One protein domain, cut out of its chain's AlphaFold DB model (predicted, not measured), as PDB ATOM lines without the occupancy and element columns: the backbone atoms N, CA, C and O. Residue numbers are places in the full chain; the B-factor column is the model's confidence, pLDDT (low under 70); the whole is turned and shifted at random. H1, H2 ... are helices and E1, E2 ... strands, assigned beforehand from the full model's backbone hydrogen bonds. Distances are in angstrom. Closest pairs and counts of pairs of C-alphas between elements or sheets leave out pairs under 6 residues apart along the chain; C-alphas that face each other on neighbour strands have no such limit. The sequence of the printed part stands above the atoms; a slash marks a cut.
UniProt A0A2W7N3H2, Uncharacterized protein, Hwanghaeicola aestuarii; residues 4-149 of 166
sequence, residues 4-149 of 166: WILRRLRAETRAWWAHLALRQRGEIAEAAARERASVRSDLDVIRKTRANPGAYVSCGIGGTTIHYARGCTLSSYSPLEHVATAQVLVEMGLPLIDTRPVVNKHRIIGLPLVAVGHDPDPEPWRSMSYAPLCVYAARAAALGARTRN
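Overview. This is residues 4 to 149 of the 166 residues of an uncharacterized protein of Hwanghaeicola aestuarii (UniProt A0A2W7N3H2). A small twisted sheet of five strands has helices over both faces, H4 and the last part of H3 over one and H6 over the other, and from the sheet the long helix H3 runs away to one end of the domain, where H2 folds back on it as a helical hairpin and H1 packs on it too. At the other end of the long axis lie the short helix H5 and a wide loop, residues 110 to 132, with no named element. The printed part has 146 residues with six named helices and five named strands, in the order H1 H2 H3 E1 E2 E3 H4 E4 H5 H6 E5; the sheet runs E3 E2 E1 E4 E5 and is mixed, and the class is mixed, helices and strands. The whole is only just compact, close to loose, with a radius of gyration of the C-alphas of 17.2 A, and its elongated outline spans 58 by 31 by 24 A.

Arrangement. The sheet's edge strands are E3, residues 72 to 76, and E5, residues 146 to 148; its inner strands are E2, residues 63 to 69, E1, residues 56 to 60, and E4, residues 96 to 98. From edge to edge the strands' lines turn by 60 degrees. E1, E2 and E3 form a meander, each strand the antiparallel neighbour of the one before, through the hairpins E1 and E2, with N 58 and O 65 at 2.9 A, and E2 and E3, with N 66 and O 74 at 2.8 A; both pairs of atoms are within hydrogen-bond range. E1 and E4 are parallel, at 12 degrees, with N 59 and O 97 within hydrogen-bond range at 2.9 A. E4 and E5 are antiparallel, with N 98 and O 146 within that range at 2.8 A. H3, residues 28 to 50, and H4, residues 84 to 91, are on one face of the sheet and H6, residues 133 to 142, is on the opposite face: three layers, helices on both faces of a sheet. E3, H4 and E4 make a split strand-helix-strand unit, two strands running the same way with E2 and E1 between them, and its crossover is right-handed. H4 has a height over the sheet of 8.8 A, and its closest C-alphas to E2 are those of Ala 86 and Ile 66, 6.5 A apart. H6 lies over E4 and, only just, with 3 C-alphas, over E5, at a height of 9.3 A. H3 comes to the sheet with its residues 42 to 50, the C-alphas of Thr 49 and Tyr 68 in E2 being closest at 4.5 A. H3 is the hub, touching three helices. With residues 42 to 46 alone it only just touches H4, with 3 pairs of C-alphas within 8 A, the closest those of Asp 42 and Thr 85 at 6.2 A. With residues 28 to 35 alone it touches H2, residues 17 to 24, in a helical hairpin at a shallow tilt of 28 degrees, opposite ways, His 19 and Ala 31 having the closest C-alphas at 5.3 A. H1, residues 4 to 15, touches H3 at a steep tilt of 46 degrees, opposite ways, Thr 13 and Glu 35 having the closest C-alphas at 5.8 A. H1 also touches H4, the C-alphas of Leu 9 and Ala 84 being closest at 5.9 A. Of the four touching helix pairs three are at a shallow tilt, a mostly aligned packing. H5, residues 106 to 109, is close to H6 but not clearly touching, the C-alphas of Ile 108 and Ala 140 being closest at 7.1 A. In H1, H2, H3, H4 and H6 every O i to N i+4 pair is within hydrogen-bond range, while H5 is too short for such a pair.

Along the chain. H1 begins at C-alpha 4, (20.505, 45.504, -41.904), and measures 16.7 A; H3 measures 32.9 A and ends at C-alpha 50, (4.657, 49.040, -47.250). E2 measures 19.0 A, E3 13.5 A, E1 13.3 A and H6 14.1 A. E5 ends at C-alpha 148, (8.184, 61.633, -37.516).

Size, cuts and confidence. The C-alphas farthest apart are those of Gly 26 and Pro 124, 59.0 A. The printed part has no cut. H5 to H6 is the long link, 23 residues, in which residues 113 to 114 pair in parallel with residues 130 to 131. The mean pLDDT of the printed part is 94.2, and no printed residue is under 70.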
ATOM      1  N   TRP A   4      20.711  45.025 -43.271       94.31
ATOM      2  CA  TRP A   4      20.505  45.504 -41.904       94.31
ATOM      3  C   TRP A   4      19.133  45.109 -41.332       94.31
ATOM      4  O   TRP A   4      19.054  44.793 -40.148       94.31
ATOM      5  N   ILE A   5      18.091  45.016 -42.172       94.31
ATOM      6  CA  ILE A   5      16.738  44.611 -41.758       94.31
ATOM      7  C   ILE A   5      16.779  43.196 -41.184       94.31
ATOM      8  O   ILE A   5      16.376  42.955 -40.052       94.31
ATOM      9  N   LEU A   6      17.345  42.257 -41.947       94.44
ATOM     10  CA  LEU A   6      17.452  40.861 -41.523       94.44
ATOM     11  C   LEU A   6      18.319  40.709 -40.273       94.44
ATOM     12  O   LEU A   6      18.019  39.871 -39.426       94.44
ATOM     13  N   ARG A   7      19.390  41.503 -40.150       95.00
ATOM     14  CA  ARG A   7      20.240  41.499 -38.951       95.00
ATOM     15  C   ARG A   7      19.456  41.942 -37.715       95.00
ATOM     16  O   ARG A   7      19.526  41.246 -36.706       95.00
ATOM     17  N   ARG A   8      18.681  43.030 -37.806       95.06
ATOM     18  CA  ARG A   8      17.867  43.549 -36.692       95.06
ATOM     19  C   ARG A   8      16.800  42.544 -36.257       95.06
ATOM     20  O   ARG A   8      16.760  42.186 -35.086       95.06
ATOM     21  N   LEU A   9      16.011  42.024 -37.203       95.06
ATOM     22  CA  LEU A   9      14.942  41.060 -36.908       95.06
ATOM     23  C   LEU A   9      15.485  39.770 -36.278       95.06
ATOM     24  O   LEU A   9      14.951  39.284 -35.285       95.06
ATOM     25  N   ARG A  10      16.590  39.229 -36.813       94.44
ATOM     26  CA  ARG A  10      17.229  38.023 -36.257       94.44
ATOM     27  C   ARG A  10      17.784  38.247 -34.854       94.44
ATOM     28  O   ARG A  10      17.706  37.329 -34.046       94.44
ATOM     29  N   ALA A  11      18.369  39.415 -34.580       93.06
ATOM     30  CA  ALA A  11      18.904  39.730 -33.258       93.06
ATOM     31  C   ALA A  11      17.788  39.740 -32.202       93.06
ATOM     32  O   ALA A  11      17.897  39.023 -31.211       93.06
ATOM     33  N   GLU A  12      16.693  40.454 -32.472       92.00
ATOM     34  CA  GLU A  12      15.532  40.523 -31.576       92.00
ATOM     35  C   GLU A  12      14.903  39.144 -31.365       92.00
ATOM     36  O   GLU A  12      14.694  38.695 -30.240       92.00
ATOM     37  N   THR A  13      14.686  38.414 -32.462       91.81
ATOM     38  CA  THR A  13      14.072  37.087 -32.413       91.81
ATOM     39  C   THR A  13      14.899  36.121 -31.561       91.81
ATOM     40  O   THR A  13      14.340  35.355 -30.783       91.81
ATOM     41  N   ARG A  14      16.234  36.155 -31.666       91.12
ATOM     42  CA  ARG A  14      17.127  35.299 -30.865       91.12
ATOM     43  C   ARG A  14      17.190  35.697 -29.392       91.12
ATOM     44  O   ARG A  14      17.524  34.847 -28.573       91.12
ATOM     45  N   ALA A  15      16.907  36.956 -29.069       90.06
ATOM     46  CA  ALA A  15      16.875  37.458 -27.698       90.06
ATOM     47  C   ALA A  15      15.559  37.130 -26.973       90.06
ATOM     48  O   ALA A  15      15.480  37.265 -25.752       90.06
ATOM     49  N   TRP A  16      14.529  36.673 -27.693       90.62
ATOM     50  CA  TRP A  16      13.260  36.301 -27.080       90.62
ATOM     51  C   TRP A  16      13.419  35.099 -26.141       90.62
ATOM     52  O   TRP A  16      13.976  34.061 -26.512       90.62
ATOM     53  N   TRP A  17      12.888  35.230 -24.920       91.81
ATOM     54  CA  TRP A  17      13.097  34.278 -23.827       91.81
ATOM     55  C   TRP A  17      12.739  32.836 -24.204       91.81
ATOM     56  O   TRP A  17      13.445  31.910 -23.816       91.81
ATOM     57  N   ALA A  18      11.688  32.627 -25.001       91.56
ATOM     58  CA  ALA A  18      11.257  31.283 -25.370       91.56
ATOM     59  C   ALA A  18      12.242  30.605 -26.338       91.56
ATOM     60  O   ALA A  18      12.477  29.400 -26.233       91.56
ATOM     61  N   HIS A  19      12.871  31.367 -27.241       93.31
ATOM     62  CA  HIS A  19      13.929  30.849 -28.113       93.31
ATOM     63  C   HIS A  19      15.223  30.592 -27.334       93.31
ATOM     64  O   HIS A  19      15.873  29.566 -27.548       93.31
ATOM     65  N   LEU A  20      15.571  31.469 -26.386       94.56
ATOM     66  CA  LEU A  20      16.701  31.243 -25.480       94.56
ATOM     67  C   LEU A  20      16.508  29.978 -24.637       94.56
ATOM     68  O   LEU A  20      17.431  29.174 -24.535       94.56
ATOM     69  N   ALA A  21      15.306  29.758 -24.103       96.44
ATOM     70  CA  ALA A  21      14.989  28.582 -23.302       96.44
ATOM     71  C   ALA A  21      15.131  27.275 -24.102       96.44
ATOM     72  O   ALA A  21      15.692  26.305 -23.596       96.44
ATOM     73  N   LEU A  22      14.694  27.250 -25.369       96.88
ATOM     74  CA  LEU A  22      14.920  26.105 -26.264       96.88
ATOM     75  C   LEU A  22      16.417  25.835 -26.460       96.88
ATOM     76  O   LEU A  22      16.867  24.696 -26.364       96.88
ATOM     77  N   ARG A  23      17.212  26.890 -26.671       94.94
ATOM     78  CA  ARG A  23      18.667  26.760 -26.832       94.94
ATOM     79  C   ARG A  23      19.352  26.240 -25.575       94.94
ATOM     80  O   ARG A  23      20.224  25.387 -25.688       94.94
ATOM     81  N   GLN A  24      18.947  26.723 -24.403       96.31
ATOM     82  CA  GLN A  24      19.477  26.267 -23.113       96.31
ATOM     83  C   GLN A  24      19.189  24.784 -22.860       96.31
ATOM     84  O   GLN A  24      20.020  24.099 -22.275       96.31
ATOM     85  N   ARG A  25      18.058  24.268 -23.357       97.12
ATOM     86  CA  ARG A  25      17.721  22.835 -23.316       97.12
ATOM     87  C   ARG A  25      18.425  21.993 -24.388       97.12
ATOM     88  O   ARG A  25      18.208  20.790 -24.450       97.12
ATOM     89  N   GLY A  26      19.248  22.601 -25.245       97.38
ATOM     90  CA  GLY A  26      19.909  21.916 -26.359       97.38
ATOM     91  C   GLY A  26      19.010  21.679 -27.580       97.38
ATOM     92  O   GLY A  26      19.452  21.077 -28.558       97.38
ATOM     93  N   GLU A  27      17.781  22.203 -27.594       97.38
ATOM     94  CA  GLU A  27      16.821  22.080 -28.701       97.38
ATOM     95  C   GLU A  27      17.141  23.073 -29.840       97.38
ATOM     96  O   GLU A  27      16.334  23.920 -30.236       97.38
ATOM     97  N   ILE A  28      18.364  23.002 -30.373       96.12
ATOM     98  CA  ILE A  28      18.907  23.993 -31.317       96.12
ATOM     99  C   ILE A  28      18.130  24.030 -32.639       96.12
ATOM    100  O   ILE A  28      17.900  25.112 -33.186       96.12
ATOM    101  N   ALA A  29      17.726  22.868 -33.160       97.38
ATOM    102  CA  ALA A  29      16.994  22.778 -34.423       97.38
ATOM    103  C   ALA A  29      15.607  23.432 -34.327       97.38
ATOM    104  O   ALA A  29      15.234  24.205 -35.213       97.38
ATOM    105  N   GLU A  30      14.895  23.183 -33.225       96.94
ATOM    106  CA  GLU A  30      13.581  23.765 -32.943       96.94
ATOM    107  C   GLU A  30      13.686  25.277 -32.721       96.94
ATOM    108  O   GLU A  30      12.957  26.048 -33.350       96.94
ATOM    109  N   ALA A  31      14.660  25.728 -31.920       96.25
ATOM    110  CA  ALA A  31      14.934  27.156 -31.750       96.25
ATOM    111  C   ALA A  31      15.168  27.842 -33.106       96.25
ATOM    112  O   ALA A  31      14.537  28.851 -33.416       96.25
ATOM    113  N   ALA A  32      16.012  27.261 -33.963       95.12
ATOM    114  CA  ALA A  32      16.295  27.814 -35.284       95.12
ATOM    115  C   ALA A  32      15.066  27.804 -36.213       95.12
ATOM    116  O   ALA A  32      14.911  28.707 -37.040       95.12
ATOM    117  N   ALA A  33      14.196  26.795 -36.114       96.62
ATOM    118  CA  ALA A  33      12.957  26.732 -36.885       96.62
ATOM    119  C   ALA A  33      11.981  27.844 -36.475       96.62
ATOM    120  O   ALA A  33      11.512  28.579 -37.351       96.62
ATOM    121  N   ARG A  34      11.754  28.030 -35.169       96.25
ATOM    122  CA  ARG A  34      10.887  29.099 -34.646       96.25
ATOM    123  C   ARG A  34      11.441  30.486 -34.935       96.25
ATOM    124  O   ARG A  34      10.708  31.335 -35.432       96.25
ATOM    125  N   GLU A  35      12.747  30.684 -34.763       95.25
ATOM    126  CA  GLU A  35      13.405  31.946 -35.108       95.25
ATOM    127  C   GLU A  35      13.189  32.309 -36.589       95.25
ATOM    128  O   GLU A  35      12.849  33.444 -36.927       95.25
ATOM    129  N   ARG A  36      13.337  31.338 -37.503       95.69
ATOM    130  CA  ARG A  36      13.057  31.556 -38.933       95.69
ATOM    131  C   ARG A  36      11.584  31.861 -39.196       95.69
ATOM    132  O   ARG A  36      11.303  32.681 -40.070       95.69
ATOM    133  N   ALA A  37      10.664  31.206 -38.492       96.12
ATOM    134  CA  ALA A  37       9.231  31.445 -38.633       96.12
ATOM    135  C   ALA A  37       8.845  32.861 -38.175       96.12
ATOM    136  O   ALA A  37       8.180  33.570 -38.930       96.12
ATOM    137  N   SER A  38       9.340  33.314 -37.018       94.62
ATOM    138  CA  SER A  38       9.132  34.684 -36.529       94.62
ATOM    139  C   SER A  38       9.667  35.722 -37.515       94.62
ATOM    140  O   SER A  38       8.919  36.599 -37.937       94.62
ATOM    141  N   VAL A  39      10.907  35.560 -37.996       95.56
ATOM    142  CA  VAL A  39      11.489  36.486 -38.986       95.56
ATOM    143  C   VAL A  39      10.672  36.513 -40.283       95.56
ATOM    144  O   VAL A  39      10.507  37.573 -40.879       95.56
ATOM    145  N   ARG A  40      10.142  35.373 -40.748       96.19
ATOM    146  CA  ARG A  40       9.254  35.342 -41.925       96.19
ATOM    147  C   ARG A  40       7.948  36.098 -41.675       96.19
ATOM    148  O   ARG A  40       7.517  36.827 -42.563       96.19
ATOM    149  N   SER A  41       7.359  35.943 -40.490       94.69
ATOM    150  CA  SER A  41       6.156  36.678 -40.083       94.69
ATOM    151  C   SER A  41       6.404  38.191 -40.069       94.69
ATOM    152  O   SER A  41       5.666  38.945 -40.703       94.69
ATOM    153  N   ASP A  42       7.508  38.636 -39.460       95.06
ATOM    154  CA  ASP A  42       7.897  40.052 -39.432       95.06
ATOM    155  C   ASP A  42       8.103  40.629 -40.837       95.06
ATOM    156  O   ASP A  42       7.677  41.747 -41.134       95.06
ATOM    157  N   LEU A  43       8.733  39.865 -41.733       95.62
ATOM    158  CA  LEU A  43       8.914  40.275 -43.125       95.62
ATOM    159  C   LEU A  43       7.584  40.394 -43.880       95.62
ATOM    160  O   LEU A  43       7.449  41.295 -44.712       95.62
ATOM    161  N   ASP A  44       6.609  39.527 -43.603       95.12
ATOM    162  CA  ASP A  44       5.274  39.638 -44.196       95.12
ATOM    163  C   ASP A  44       4.535  40.881 -43.687       95.12
ATOM    164  O   ASP A  44       3.959  41.612 -44.496       95.12
ATOM    165  N   VAL A  45       4.636  41.187 -42.388       95.00
ATOM    166  CA  VAL A  45       4.122  42.447 -41.827       95.00
ATOM    167  C   VAL A  45       4.777  43.633 -42.525       95.00
ATOM    168  O   VAL A  45       4.070  44.474 -43.066       95.00
ATOM    169  N   ILE A  46       6.111  43.674 -42.622       95.50
ATOM    170  CA  ILE A  46       6.822  44.765 -43.311       95.50
ATOM    171  C   ILE A  46       6.333  44.925 -44.755       95.50
ATOM    172  O   ILE A  46       6.111  46.047 -45.215       95.50
ATOM    173  N   ARG A  47       6.152  43.815 -45.477       95.12
ATOM    174  CA  ARG A  47       5.647  43.829 -46.853       95.12
ATOM    175  C   ARG A  47       4.235  44.413 -46.929       95.12
ATOM    176  O   ARG A  47       4.014  45.301 -47.750       95.12
ATOM    177  N   LYS A  48       3.314  43.946 -46.081       94.50
ATOM    178  CA  LYS A  48       1.922  44.422 -46.021       94.50
ATOM    179  C   LYS A  48       1.849  45.903 -45.665       94.50
ATOM    180  O   LYS A  48       1.192  46.661 -46.368       94.50
ATOM    181  N   THR A  49       2.600  46.327 -44.653       96.06
ATOM    182  CA  THR A  49       2.681  47.730 -44.232       96.06
ATOM    183  C   THR A  49       3.137  48.639 -45.364       96.06
ATOM    184  O   THR A  49       2.546  49.686 -45.591       96.06
ATOM    185  N   ARG A  50       4.161  48.237 -46.123       92.81
ATOM    186  CA  ARG A  50       4.657  49.040 -47.250       92.81
ATOM    187  C   ARG A  50       3.706  49.102 -48.438       92.81
ATOM    188  O   ARG A  50       3.829  50.021 -49.240       92.81
ATOM    189  N   ALA A  51       2.814  48.126 -48.573       92.44
ATOM    190  CA  ALA A  51       1.809  48.106 -49.627       92.44
ATOM    191  C   ALA A  51       0.585  48.977 -49.298       92.44
ATOM    192  O   ALA A  51      -0.264  49.146 -50.165       92.44
ATOM    193  N   ASN A  52       0.482  49.516 -48.075       91.06
ATOM    194  CA  ASN A  52      -0.698  50.237 -47.613       91.06
ATOM    195  C   ASN A  52      -0.409  51.731 -47.362       91.06
ATOM    196  O   ASN A  52       0.211  52.084 -46.350       91.06
ATOM    197  N   PRO A  53      -0.854  52.624 -48.265       81.56
ATOM    198  CA  PRO A  53      -0.814  54.063 -48.039       81.56
ATOM    199  C   PRO A  53      -1.638  54.428 -46.795       81.56
ATOM    200  O   PRO A  53      -2.815  54.107 -46.700       81.56
ATOM    201  N   GLY A  54      -1.014  55.092 -45.821       86.88
ATOM    202  CA  GLY A  54      -1.658  55.442 -44.547       86.88
ATOM    203  C   GLY A  54      -1.322  54.506 -43.385       86.88
ATOM    204  O   GLY A  54      -1.711  54.787 -42.252       86.88
ATOM    205  N   ALA A  55      -0.547  53.442 -43.620       96.31
ATOM    206  CA  ALA A  55       0.045  52.672 -42.537       96.31
ATOM    207  C   ALA A  55       0.987  53.532 -41.676       96.31
ATOM    208  O   ALA A  55       1.684  54.421 -42.173       96.31
ATOM    209  N   TYR A  56       1.024  53.256 -40.373       97.75
ATOM    210  CA  TYR A  56       1.819  54.030 -39.421       97.75
ATOM    211  C   TYR A  56       2.159  53.231 -38.164       97.75
ATOM    212  O   TYR A  56       1.549  52.203 -37.861       97.75
ATOM    213  N   VAL A  57       3.141  53.727 -37.412       98.12
ATOM    214  CA  VAL A  57       3.446  53.268 -36.055       98.12
ATOM    215  C   VAL A  57       2.878  54.261 -35.050       98.12
ATOM    216  O   VAL A  57       3.115  55.466 -35.154       98.12
ATOM    217  N   SER A  58       2.184  53.760 -34.034       96.75
ATOM    218  CA  SER A  58       1.818  54.536 -32.852       96.75
ATOM    219  C   SER A  58       2.554  54.026 -31.623       96.75
ATOM    220  O   SER A  58       2.589  52.819 -31.385       96.75
ATOM    221  N   CYS A  59       3.083  54.945 -30.819       96.00
ATOM    222  CA  CYS A  59       3.649  54.649 -29.507       96.00
ATOM    223  C   CYS A  59       2.848  55.373 -28.426       96.00
ATOM    224  O   CYS A  59       2.513  56.554 -28.561       96.00
ATOM    225  N   GLY A  60       2.549  54.670 -27.343       93.06
ATOM    226  CA  GLY A  60       1.887  55.223 -26.169       93.06
ATOM    227  C   GLY A  60       2.401  54.560 -24.897       93.06
ATOM    228  O   GLY A  60       3.348  53.780 -24.930       93.06
ATOM    229  N   ILE A  61       1.766  54.859 -23.764       90.00
ATOM    230  CA  ILE A  61       2.100  54.200 -22.487       90.00
ATOM    231  C   ILE A  61       1.832  52.687 -22.562       90.00
ATOM    232  O   ILE A  61       2.564  51.910 -21.966       90.00
ATOM    233  N   GLY A  62       0.827  52.267 -23.337       89.31
ATOM    234  CA  GLY A  62       0.489  50.853 -23.535       89.31
ATOM    235  C   GLY A  62       1.429  50.077 -24.464       89.31
ATOM    236  O   GLY A  62       1.163  48.907 -24.718       89.31
ATOM    237  N   GLY A  63       2.490  50.706 -24.983       94.62
ATOM    238  CA  GLY A  63       3.458  50.081 -25.882       94.62
ATOM    239  C   GLY A  63       3.390  50.608 -27.315       94.62
ATOM    240  O   GLY A  63       3.107  51.788 -27.555       94.62
ATOM    241  N   THR A  64       3.700  49.730 -28.266       97.06
ATOM    242  CA  THR A  64       3.901  50.061 -29.681       97.06
ATOM    243  C   THR A  64       2.953  49.261 -30.558       97.06
ATOM    244  O   THR A  64       2.876  48.039 -30.439       97.06
ATOM    245  N   THR A  65       2.299  49.938 -31.497       97.25
ATOM    246  CA  THR A  65       1.402  49.308 -32.470       97.25
ATOM    247  C   THR A  65       1.758  49.736 -33.884       97.25
ATOM    248  O   THR A  65       1.942  50.922 -34.155       97.25
ATOM    249  N   ILE A  66       1.830  48.768 -34.793       97.62
ATOM    250  CA  ILE A  66       1.899  48.987 -36.238       97.62
ATOM    251  C   ILE A  66       0.488  48.804 -36.790       97.62
ATOM    252  O   ILE A  66      -0.081  47.720 -36.662       97.62
ATOM    253  N   HIS A  67      -0.050  49.835 -37.428       97.00
ATOM    254  CA  HIS A  67      -1.329  49.793 -38.136       97.00
ATOM    255  C   HIS A  67      -1.031  49.656 -39.625       97.00
ATOM    256  O   HIS A  67      -0.412  50.554 -40.199       97.00
ATOM    257  N   TYR A  68      -1.394  48.528 -40.242       94.94
ATOM    258  CA  TYR A  68      -0.913  48.194 -41.594       94.94
ATOM    259  C   TYR A  68      -1.987  47.730 -42.583       94.94
ATOM    260  O   TYR A  68      -1.701  47.623 -43.775       94.94
ATOM    261  N   ALA A  69      -3.212  47.463 -42.128       91.31
ATOM    262  CA  ALA A  69      -4.392  47.313 -42.979       91.31
ATOM    263  C   ALA A  69      -5.675  47.555 -42.181       91.31
ATOM    264  O   ALA A  69      -5.622  47.717 -40.961       91.31
ATOM    265  N   ARG A  70      -6.827  47.567 -42.862       91.88
ATOM    266  CA  ARG A  70      -8.133  47.760 -42.224       91.88
ATOM    267  C   ARG A  70      -8.354  46.697 -41.149       91.88
ATOM    268  O   ARG A  70      -8.467  45.515 -41.457       91.88
ATOM    269  N   GLY A  71      -8.386  47.128 -39.890       88.06
ATOM    270  CA  GLY A  71      -8.525  46.239 -38.733       88.06
ATOM    271  C   GLY A  71      -7.311  45.341 -38.450       88.06
ATOM    272  O   GLY A  71      -7.386  44.503 -37.556       88.06
ATOM    273  N   CYS A  72      -6.194  45.494 -39.169       91.12
ATOM    274  CA  CYS A  72      -4.988  44.697 -38.954       91.12
ATOM    275  C   CYS A  72      -3.914  45.513 -38.235       91.12
ATOM    276  O   CYS A  72      -3.376  46.487 -38.776       91.12
ATOM    277  N   THR A  73      -3.562  45.057 -37.035       94.88
ATOM    278  CA  THR A  73      -2.503  45.642 -36.216       94.88
ATOM    279  C   THR A  73      -1.504  44.585 -35.758       94.88
ATOM    280  O   THR A  73      -1.821  43.400 -35.650       94.88
ATOM    281  N   LEU A  74      -0.263  45.010 -35.522       94.25
ATOM    282  CA  LEU A  74       0.711  44.260 -34.733       94.25
ATOM    283  C   LEU A  74       1.031  45.108 -33.510       94.25
ATOM    284  O   LEU A  74       1.633  46.172 -33.647       94.25
ATOM    285  N   SER A  75       0.614  44.643 -32.337       92.62
ATOM    286  CA  SER A  75       0.790  45.354 -31.073       92.62
ATOM    287  C   SER A  75       1.759  44.612 -30.167       92.62
ATOM    288  O   SER A  75       1.741  43.385 -30.088       92.62
ATOM    289  N   SER A  76       2.578  45.374 -29.456       92.38
ATOM    290  CA  SER A  76       3.438  44.893 -28.384       92.38
ATOM    291  C   SER A  76       3.299  45.821 -27.187       92.38
ATOM    292  O   SER A  76       3.262  47.039 -27.347       92.38
ATOM    293  N   TYR A  77       3.286  45.248 -25.986       90.75
ATOM    294  CA  TYR A  77       3.354  46.010 -24.736       90.75
ATOM    295  C   TYR A  77       4.733  46.633 -24.501       90.75
ATOM    296  O   TYR A  77       4.915  47.429 -23.582       90.75
ATOM    297  N   SER A  78       5.720  46.280 -25.323       88.81
ATOM    298  CA  SER A  78       7.054  46.844 -25.230       88.81
ATOM    299  C   SER A  78       7.133  48.236 -25.881       88.81
ATOM    300  O   SER A  78       6.488  48.498 -26.909       88.81
ATOM    301  N   PRO A  79       7.960  49.135 -25.321       88.06
ATOM    302  CA  PRO A  79       8.341  50.382 -25.975       88.06
ATOM    303  C   PRO A  79       8.943  50.152 -27.369       88.06
ATOM    304  O   PRO A  79       9.450  49.066 -27.662       88.06
ATOM    305  N   LEU A  80       8.919  51.184 -28.220       86.75
ATOM    306  CA  LEU A  80       9.382  51.120 -29.615       86.75
ATOM    307  C   LEU A  80      10.790  50.540 -29.726       86.75
ATOM    308  O   LEU A  80      11.083  49.768 -30.637       86.75
ATOM    309  N   GLU A  81      11.641  50.891 -28.769       87.19
ATOM    310  CA  GLU A  81      13.049  50.525 -28.654       87.19
ATOM    311  C   GLU A  81      13.263  48.997 -28.557       87.19
ATOM    312  O   GLU A  81      14.345  48.506 -28.887       87.19
ATOM    313  N   HIS A  82      12.205  48.244 -28.239       86.06
ATOM    314  CA  HIS A  82      12.168  46.781 -28.125       86.06
ATOM    315  C   HIS A  82      11.254  46.102 -29.161       86.06
ATOM    316  O   HIS A  82      10.944  44.922 -29.054       86.06
ATOM    317  N   VAL A  83      10.768  46.836 -30.165       92.44
ATOM    318  CA  VAL A  83       9.944  46.271 -31.245       92.44
ATOM    319  C   VAL A  83      10.676  46.428 -32.571       92.44
ATOM    320  O   VAL A  83      10.496  47.411 -33.294       92.44
ATOM    321  N   ALA A  84      11.525  45.449 -32.900       94.31
ATOM    322  CA  ALA A  84      12.407  45.503 -34.069       94.31
ATOM    323  C   ALA A  84      11.661  45.775 -35.386       94.31
ATOM    324  O   ALA A  84      12.110  46.598 -36.182       94.31
ATOM    325  N   THR A  85      10.505  45.144 -35.601       96.44
ATOM    326  CA  THR A  85       9.685  45.340 -36.808       96.44
ATOM    327  C   THR A  85       9.202  46.787 -36.941       96.44
ATOM    328  O   THR A  85       9.288  47.369 -38.023       96.44
ATOM    329  N   ALA A  86       8.779  47.413 -35.839       96.88
ATOM    330  CA  ALA A  86       8.358  48.814 -35.833       96.88
ATOM    331  C   ALA A  86       9.543  49.762 -36.075       96.88
ATOM    332  O   ALA A  86       9.428  50.686 -36.879       96.88
ATOM    333  N   GLN A  87      10.699  49.508 -35.455       96.00
ATOM    334  CA  GLN A  87      11.913  50.303 -35.679       96.00
ATOM    335  C   GLN A  87      12.361  50.260 -37.138       96.00
ATOM    336  O   GLN A  87      12.579  51.310 -37.739       96.00
ATOM    337  N   VAL A  88      12.419  49.059 -37.725       96.56
ATOM    338  CA  VAL A  88      12.741  48.868 -39.144       96.56
ATOM    339  C   VAL A  88      11.810  49.706 -40.018       96.56
ATOM    340  O   VAL A  88      12.273  50.406 -40.914       96.56
ATOM    341  N   LEU A  89      10.502  49.667 -39.758       96.81
ATOM    342  CA  LEU A  89       9.523  50.423 -40.535       96.81
ATOM    343  C   LEU A  89       9.718  51.940 -40.408       96.81
ATOM    344  O   LEU A  89       9.713  52.637 -41.423       96.81
ATOM    345  N   VAL A  90       9.945  52.451 -39.196       96.75
ATOM    346  CA  VAL A  90      10.202  53.885 -38.968       96.75
ATOM    347  C   VAL A  90      11.508  54.331 -39.630       96.75
ATOM    348  O   VAL A  90      11.551  55.392 -40.255       96.75
ATOM    349  N   GLU A  91      12.569  53.526 -39.559       95.62
ATOM    350  CA  GLU A  91      13.835  53.785 -40.262       95.62
ATOM    351  C   GLU A  91      13.675  53.754 -41.787       95.62
ATOM    352  O   GLU A  91      14.380  54.462 -42.507       95.62
ATOM    353  N   MET A  92      12.717  52.977 -42.295       94.00
ATOM    354  CA  MET A  92      12.338  52.962 -43.709       94.00
ATOM    355  C   MET A  92      11.438  54.135 -44.125       94.00
ATOM    356  O   MET A  92      11.075  54.214 -45.299       94.00
ATOM    357  N   GLY A  93      11.100  55.041 -43.206       95.50
ATOM    358  CA  GLY A  93      10.290  56.225 -43.489       95.50
ATOM    359  C   GLY A  93       8.802  56.068 -43.180       95.50
ATOM    360  O   GLY A  93       8.026  56.933 -43.570       95.50
ATOM    361  N   LEU A  94       8.377  55.002 -42.490       97.25
ATOM    362  CA  LEU A  94       6.982  54.887 -42.066       97.25
ATOM    363  C   LEU A  94       6.654  55.993 -41.042       97.25
ATOM    364  O   LEU A  94       7.478  56.242 -40.150       97.25
ATOM    365  N   PRO A  95       5.481  56.645 -41.143       97.94
ATOM    366  CA  PRO A  95       5.021  57.600 -40.147       97.94
ATOM    367  C   PRO A  95       5.043  57.023 -38.732       97.94
ATOM    368  O   PRO A  95       4.589  55.901 -38.499       97.94
ATOM    369  N   LEU A  96       5.545  57.812 -37.785       98.06
ATOM    370  CA  LEU A  96       5.519  57.506 -36.359       98.06
ATOM    371  C   LEU A  96       4.768  58.610 -35.620       98.06
ATOM    372  O   LEU A  96       5.068  59.791 -35.799       98.06
ATOM    373  N   ILE A  97       3.843  58.205 -34.754       97.88
ATOM    374  CA  ILE A  97       3.107  59.081 -33.844       97.88
ATOM    375  C   ILE A  97       3.349  58.595 -32.417       97.88
ATOM    376  O   ILE A  97       2.832  57.562 -31.993       97.88
ATOM    377  N   ASP A  98       4.155  59.338 -31.670       97.25
ATOM    378  CA  ASP A  98       4.503  59.039 -30.288       97.25
ATOM    379  C   ASP A  98       3.723  59.949 -29.339       97.25
ATOM    380  O   ASP A  98       3.993  61.143 -29.196       97.25
ATOM    381  N   THR A  99       2.737  59.359 -28.675       96.69
ATOM    382  CA  THR A  99       1.865  60.033 -27.712       96.69
ATOM    383  C   THR A  99       2.385  59.935 -26.279       96.69
ATOM    384  O   THR A  99       1.753  60.487 -25.376       96.69
ATOM    385  N   ARG A 100       3.533  59.284 -26.015       94.88
ATOM    386  CA  ARG A 100       4.142  59.214 -24.668       94.88
ATOM    387  C   ARG A 100       4.349  60.598 -24.023       94.88
ATOM    388  O   ARG A 100       4.028  60.702 -22.841       94.88
ATOM    389  N   PRO A 101       4.739  61.667 -24.748       96.06
ATOM    390  CA  PRO A 101       4.929  62.998 -24.154       96.06
ATOM    391  C   PRO A 101       3.638  63.765 -23.827       96.06
ATOM    392  O   PRO A 101       3.686  64.750 -23.100       96.06
ATOM    393  N   VAL A 102       2.482  63.340 -24.348       96.06
ATOM    394  CA  VAL A 102       1.203  64.043 -24.138       96.06
ATOM    395  C   VAL A 102       0.845  64.025 -22.652       96.06
ATOM    396  O   VAL A 102       0.621  62.952 -22.098       96.06
ATOM    397  N   VAL A 103       0.765  65.184 -21.998       93.25
ATOM    398  CA  VAL A 103       0.481  65.257 -20.549       93.25
ATOM    399  C   VAL A 103      -0.914  64.720 -20.245       93.25
ATOM    400  O   VAL A 103      -1.115  63.877 -19.375       93.25
ATOM    401  N   ASN A 104      -1.891  65.176 -21.022       92.12
ATOM    402  CA  ASN A 104      -3.282  64.847 -20.808       92.12
ATOM    403  C   ASN A 104      -3.730  63.691 -21.728       92.12
ATOM    404  O   ASN A 104      -4.189  63.909 -22.852       92.12
ATOM    405  N   LYS A 105      -3.616  62.451 -21.232       88.88
ATOM    406  CA  LYS A 105      -3.929  61.232 -22.001       88.88
ATOM    407  C   LYS A 105      -5.405  61.077 -22.357       88.88
ATOM    408  O   LYS A 105      -5.695  60.523 -23.412       88.88
ATOM    409  N   HIS A 106      -6.337  61.584 -21.544       89.75
ATOM    410  CA  HIS A 106      -7.767  61.451 -21.853       89.75
ATOM    411  C   HIS A 106      -8.144  62.196 -23.138       89.75
ATOM    412  O   HIS A 106      -9.043  61.769 -23.857       89.75
ATOM    413  N   ARG A 107      -7.407  63.258 -23.496       91.38
ATOM    414  CA  ARG A 107      -7.629  63.983 -24.756       91.38
ATOM    415  C   ARG A 107      -7.295  63.154 -25.997       91.38
ATOM    416  O   ARG A 107      -7.859  63.424 -27.051       91.38
ATOM    417  N   ILE A 108      -6.441  62.133 -25.875       92.12
ATOM    418  CA  ILE A 108      -6.139  61.207 -26.976       92.12
ATOM    419  C   ILE A 108      -7.356  60.346 -27.323       92.12
ATOM    420  O   ILE A 108      -7.590  60.087 -28.496       92.12
ATOM    421  N   ILE A 109      -8.178  59.978 -26.337       89.50
ATOM    422  CA  ILE A 109      -9.408  59.189 -26.546       89.50
ATOM    423  C   ILE A 109     -10.435  59.976 -27.384       89.50
ATOM    424  O   ILE A 109     -11.238  59.405 -28.118       89.50
ATOM    425  N   GLY A 110     -10.383  61.310 -27.314       91.31
ATOM    426  CA  GLY A 110     -11.220  62.194 -28.124       91.31
ATOM    427  C   GLY A 110     -10.777  62.342 -29.585       91.31
ATOM    428  O   GLY A 110     -11.494  62.975 -30.360       91.31
ATOM    429  N   LEU A 111      -9.614  61.806 -29.974       94.69
ATOM    430  CA  LEU A 111      -9.146  61.857 -31.360       94.69
ATOM    431  C   LEU A 111      -9.948  60.899 -32.257       94.69
ATOM    432  O   LEU A 111     -10.466  59.890 -31.775       94.69
ATOM    433  N   PRO A 112     -10.050  61.193 -33.568       95.25
ATOM    434  CA  PRO A 112     -10.578  60.233 -34.528       95.25
ATOM    435  C   PRO A 112      -9.673  59.001 -34.623       95.25
ATOM    436  O   PRO A 112      -8.507  59.024 -34.223       95.25
ATOM    437  N   LEU A 113     -10.205  57.935 -35.204       94.75
ATOM    438  CA  LEU A 113      -9.423  56.796 -35.663       94.75
ATOM    439  C   LEU A 113      -8.717  57.154 -36.977       94.75
ATOM    440  O   LEU A 113      -9.092  58.107 -37.660       94.75
ATOM    441  N   VAL A 114      -7.695  56.388 -37.353       95.44
ATOM    442  CA  VAL A 114      -7.030  56.547 -38.653       95.44
ATOM    443  C   VAL A 114      -7.645  55.586 -39.663       95.44
ATOM    444  O   VAL A 114      -7.730  54.387 -39.397       95.44
ATOM    445  N   ALA A 115      -8.021  56.101 -40.833       95.19
ATOM    446  CA  ALA A 115      -8.540  55.329 -41.961       95.19
ATOM    447  C   ALA A 115      -7.427  54.518 -42.663       95.19
ATOM    448  O   ALA A 115      -6.966  54.863 -43.750       95.19
ATOM    449  N   VAL A 116      -6.907  53.470 -42.016       94.62
ATOM    450  CA  VAL A 116      -5.832  52.640 -42.591       94.62
ATOM    451  C   VAL A 116      -6.423  51.595 -43.534       94.62
ATOM    452  O   VAL A 116      -7.126  50.684 -43.097       94.62
ATOM    453  N   GLY A 117      -6.090  51.673 -44.823       91.69
ATOM    454  CA  GLY A 117      -6.550  50.709 -45.828       91.69
ATOM    455  C   GLY A 117      -8.033  50.824 -46.192       91.69
ATOM    456  O   GLY A 117      -8.615  49.833 -46.631       91.69
ATOM    457  N   HIS A 118      -8.644  51.986 -45.971       92.81
ATOM    458  CA  HIS A 118      -9.976  52.333 -46.460       92.81
ATOM    459  C   HIS A 118     -10.146  53.856 -46.501       92.81
ATOM    460  O   HIS A 118      -9.327  54.583 -45.939       92.81
ATOM    461  N   ASP A 119     -11.215  54.321 -47.139       93.62
ATOM    462  CA  ASP A 119     -11.515  55.748 -47.232       93.62
ATOM    463  C   ASP A 119     -11.915  56.336 -45.868       93.62
ATOM    464  O   ASP A 119     -12.534  55.636 -45.055       93.62
ATOM    465  N   PRO A 120     -11.557  57.602 -45.587       94.75
ATOM    466  CA  PRO A 120     -12.024  58.298 -44.396       94.75
ATOM    467  C   PRO A 120     -13.541  58.518 -44.443       94.75
ATOM    468  O   PRO A 120     -14.143  58.599 -45.513       94.75
ATOM    469  N   ASP A 121     -14.147  58.671 -43.268       95.56
ATOM    470  CA  ASP A 121     -15.547  59.080 -43.160       95.56
ATOM    471  C   ASP A 121     -15.732  60.515 -43.699       95.56
ATOM    472  O   ASP A 121     -14.756  61.257 -43.841       95.56
ATOM    473  N   PRO A 122     -16.965  60.968 -43.973       93.06
ATOM    474  CA  PRO A 122     -17.226  62.381 -44.230       93.06
ATOM    475  C   PRO A 122     -16.894  63.264 -43.017       93.06
ATOM    476  O   PRO A 122     -17.055  62.863 -41.861       93.06
ATOM    477  N   GLU A 123     -16.470  64.498 -43.277       90.75
ATOM    478  CA  GLU A 123     -16.282  65.502 -42.231       90.75
ATOM    479  C   GLU A 123     -17.617  65.897 -41.562       90.75
ATOM    480  O   GLU A 123     -18.662  65.892 -42.218       90.75
ATOM    481  N   PRO A 124     -17.611  66.298 -40.271       90.75
ATOM    482  CA  PRO A 124     -16.446  66.479 -39.401       90.75
ATOM    483  C   PRO A 124     -16.016  65.199 -38.668       90.75
ATOM    484  O   PRO A 124     -16.808  64.567 -37.972       90.75
ATOM    485  N   TRP A 125     -14.713  64.896 -38.685       93.56
ATOM    486  CA  TRP A 125     -14.163  63.780 -37.908       93.56
ATOM    487  C   TRP A 125     -14.101  64.108 -36.410       93.56
ATOM    488  O   TRP A 125     -13.385  65.026 -35.994       93.56
ATOM    489  N   ARG A 126     -14.816  63.342 -35.588       89.88
ATOM    490  CA  ARG A 126     -14.807  63.349 -34.113       89.88
ATOM    491  C   ARG A 126     -14.240  62.025 -33.578       89.88
ATOM    492  O   ARG A 126     -13.661  61.243 -34.330       89.88
ATOM    493  N   SER A 127     -14.376  61.774 -32.276       91.75
ATOM    494  CA  SER A 127     -14.066  60.455 -31.712       91.75
ATOM    495  C   SER A 127     -14.869  59.368 -32.441       91.75
ATOM    496  O   SER A 127     -16.003  59.607 -32.852       91.75
ATOM    497  N   MET A 128     -14.258  58.196 -32.625       92.19
ATOM    498  CA  MET A 128     -14.801  57.019 -33.326       92.19
ATOM    499  C   MET A 128     -15.017  57.119 -34.845       92.19
ATOM    500  O   MET A 128     -15.168  56.076 -35.472       92.19
ATOM    501  N   SER A 129     -14.977  58.302 -35.458       95.12
ATOM    502  CA  SER A 129     -14.897  58.415 -36.927       95.12
ATOM    503  C   SER A 129     -13.472  58.199 -37.441       95.12
ATOM    504  O   SER A 129     -12.502  58.473 -36.731       95.12
ATOM    505  N   TYR A 130     -13.348  57.737 -38.680       95.44
ATOM    506  CA  TYR A 130     -12.087  57.487 -39.366       95.44
ATOM    507  C   TYR A 130     -11.641  58.707 -40.171       95.44
ATOM    508  O   TYR A 130     -12.321  59.135 -41.099       95.44
ATOM    509  N   ALA A 131     -10.473  59.247 -39.835       95.69
ATOM    510  CA  ALA A 131      -9.875  60.407 -40.483       95.69
ATOM    511  C   ALA A 131      -8.598  60.031 -41.256       95.69
ATOM    512  O   ALA A 131      -7.953  59.018 -40.948       95.69
ATOM    513  N   PRO A 132      -8.153  60.878 -42.203       95.12
ATOM    514  CA  PRO A 132      -6.832  60.750 -42.804       95.12
ATOM    515  C   PRO A 132      -5.718  60.792 -41.749       95.12
ATOM    516  O   PRO A 132      -5.772  61.562 -40.783       95.12
ATOM    517  N   LEU A 133      -4.653  60.014 -41.964       95.81
ATOM    518  CA  LEU A 133      -3.515  59.933 -41.041       95.81
ATOM    519  C   LEU A 133      -2.892  61.307 -40.745       95.81
ATOM    520  O   LEU A 133      -2.520  61.580 -39.607       95.81
ATOM    521  N   CYS A 134      -2.786  62.182 -41.747       95.00
ATOM    522  CA  CYS A 134      -2.225  63.522 -41.576       95.00
ATOM    523  C   CYS A 134      -3.074  64.403 -40.647       95.00
ATOM    524  O   CYS A 134      -2.512  65.132 -39.828       95.00
ATOM    525  N   VAL A 135      -4.405  64.288 -40.708       95.06
ATOM    526  CA  VAL A 135      -5.340  65.006 -39.827       95.06
ATOM    527  C   VAL A 135      -5.217  64.485 -38.399       95.06
ATOM    528  O   VAL A 135      -5.070  65.274 -37.463       95.06
ATOM    529  N   TYR A 136      -5.218  63.160 -38.220       95.62
ATOM    530  CA  TYR A 136      -4.993  62.549 -36.908       95.62
ATOM    531  C   TYR A 136      -3.643  62.976 -36.315       95.62
ATOM    532  O   TYR A 136      -3.584  63.415 -35.167       95.62
ATOM    533  N   ALA A 137      -2.566  62.915 -37.104       96.81
ATOM    534  CA  ALA A 137      -1.225  63.293 -36.673       96.81
ATOM    535  C   ALA A 137      -1.132  64.772 -36.282       96.81
ATOM    536  O   ALA A 137      -0.518  65.084 -35.265       96.81
ATOM    537  N   ALA A 138      -1.768  65.672 -37.037       96.44
ATOM    538  CA  ALA A 138      -1.803  67.096 -36.713       96.44
ATOM    539  C   ALA A 138      -2.540  67.351 -35.389       96.44
ATOM    540  O   ALA A 138      -2.045  68.079 -34.528       96.44
ATOM    541  N   ARG A 139      -3.684  66.687 -35.170       96.00
ATOM    542  CA  ARG A 139      -4.436  66.799 -33.909       96.00
ATOM    543  C   ARG A 139      -3.675  66.198 -32.729       96.00
ATOM    544  O   ARG A 139      -3.650  66.792 -31.656       96.00
ATOM    545  N   ALA A 140      -3.014  65.056 -32.918       96.44
ATOM    546  CA  ALA A 140      -2.159  64.460 -31.895       96.44
ATOM    547  C   ALA A 140      -0.969  65.375 -31.559       96.44
ATOM    548  O   ALA A 140      -0.660  65.571 -30.383       96.44
ATOM    549  N   ALA A 141      -0.330  65.976 -32.569       96.88
ATOM    550  CA  ALA A 141       0.763  66.928 -32.383       96.88
ATOM    551  C   ALA A 141       0.314  68.176 -31.607       96.88
ATOM    552  O   ALA A 141       1.012  68.596 -30.686       96.88
ATOM    553  N   ALA A 142      -0.883  68.703 -31.882       95.81
ATOM    554  CA  ALA A 142      -1.476  69.809 -31.122       95.81
ATOM    555  C   ALA A 142      -1.731  69.469 -29.636       95.81
ATOM    556  O   ALA A 142      -1.804  70.363 -28.796       95.81
ATOM    557  N   LEU A 143      -1.837  68.181 -29.293       96.06
ATOM    558  CA  LEU A 143      -1.911  67.695 -27.908       96.06
ATOM    559  C   LEU A 143      -0.529  67.421 -27.284       96.06
ATOM    560  O   LEU A 143      -0.455  67.011 -26.125       96.06
ATOM    561  N   GLY A 144       0.561  67.633 -28.026       96.62
ATOM    562  CA  GLY A 144       1.937  67.402 -27.583       96.62
ATOM    563  C   GLY A 144       2.530  66.052 -27.999       96.62
ATOM    564  O   GLY A 144       3.555  65.646 -27.448       96.62
ATOM    565  N   ALA A 145       1.913  65.324 -28.935       97.56
ATOM    566  CA  ALA A 145       2.527  64.120 -29.493       97.56
ATOM    567  C   ALA A 145       3.735  64.478 -30.372       97.56
ATOM    568  O   ALA A 145       3.739  65.485 -31.081       97.56
ATOM    569  N   ARG A 146       4.753  63.617 -30.374       97.44
ATOM    570  CA  ARG A 146       5.874  63.716 -31.316       97.44
ATOM    571  C   ARG A 146       5.517  62.973 -32.592       97.44
ATOM    572  O   ARG A 146       5.028  61.848 -32.539       97.44
ATOM    573  N   THR A 147       5.792  63.583 -33.736       97.38
ATOM    574  CA  THR A 147       5.564  62.967 -35.045       97.38
ATOM    575  C   THR A 147       6.872  62.879 -35.823       97.38
ATOM    576  O   THR A 147       7.770  63.703 -35.653       97.38
ATOM    577  N   ARG A 148       7.017  61.839 -36.647       97.38
ATOM    578  CA  ARG A 148       8.184  61.633 -37.516       97.38
ATOM    579  C   ARG A 148       7.735  61.021 -38.841       97.38
ATOM    580  O   ARG A 148       6.782  60.249 -38.866       97.38
ATOM    581  N   ASN A 149       8.446  61.350 -39.922       96.12
ATOM    582  CA  ASN A 149       8.190  60.869 -41.287       96.12
ATOM    583  C   ASN A 149       6.764  61.155 -41.798       96.12
ATOM    584  O   ASN A 149       6.214  60.384 -42.579       96.12
TER     585      ASN A 149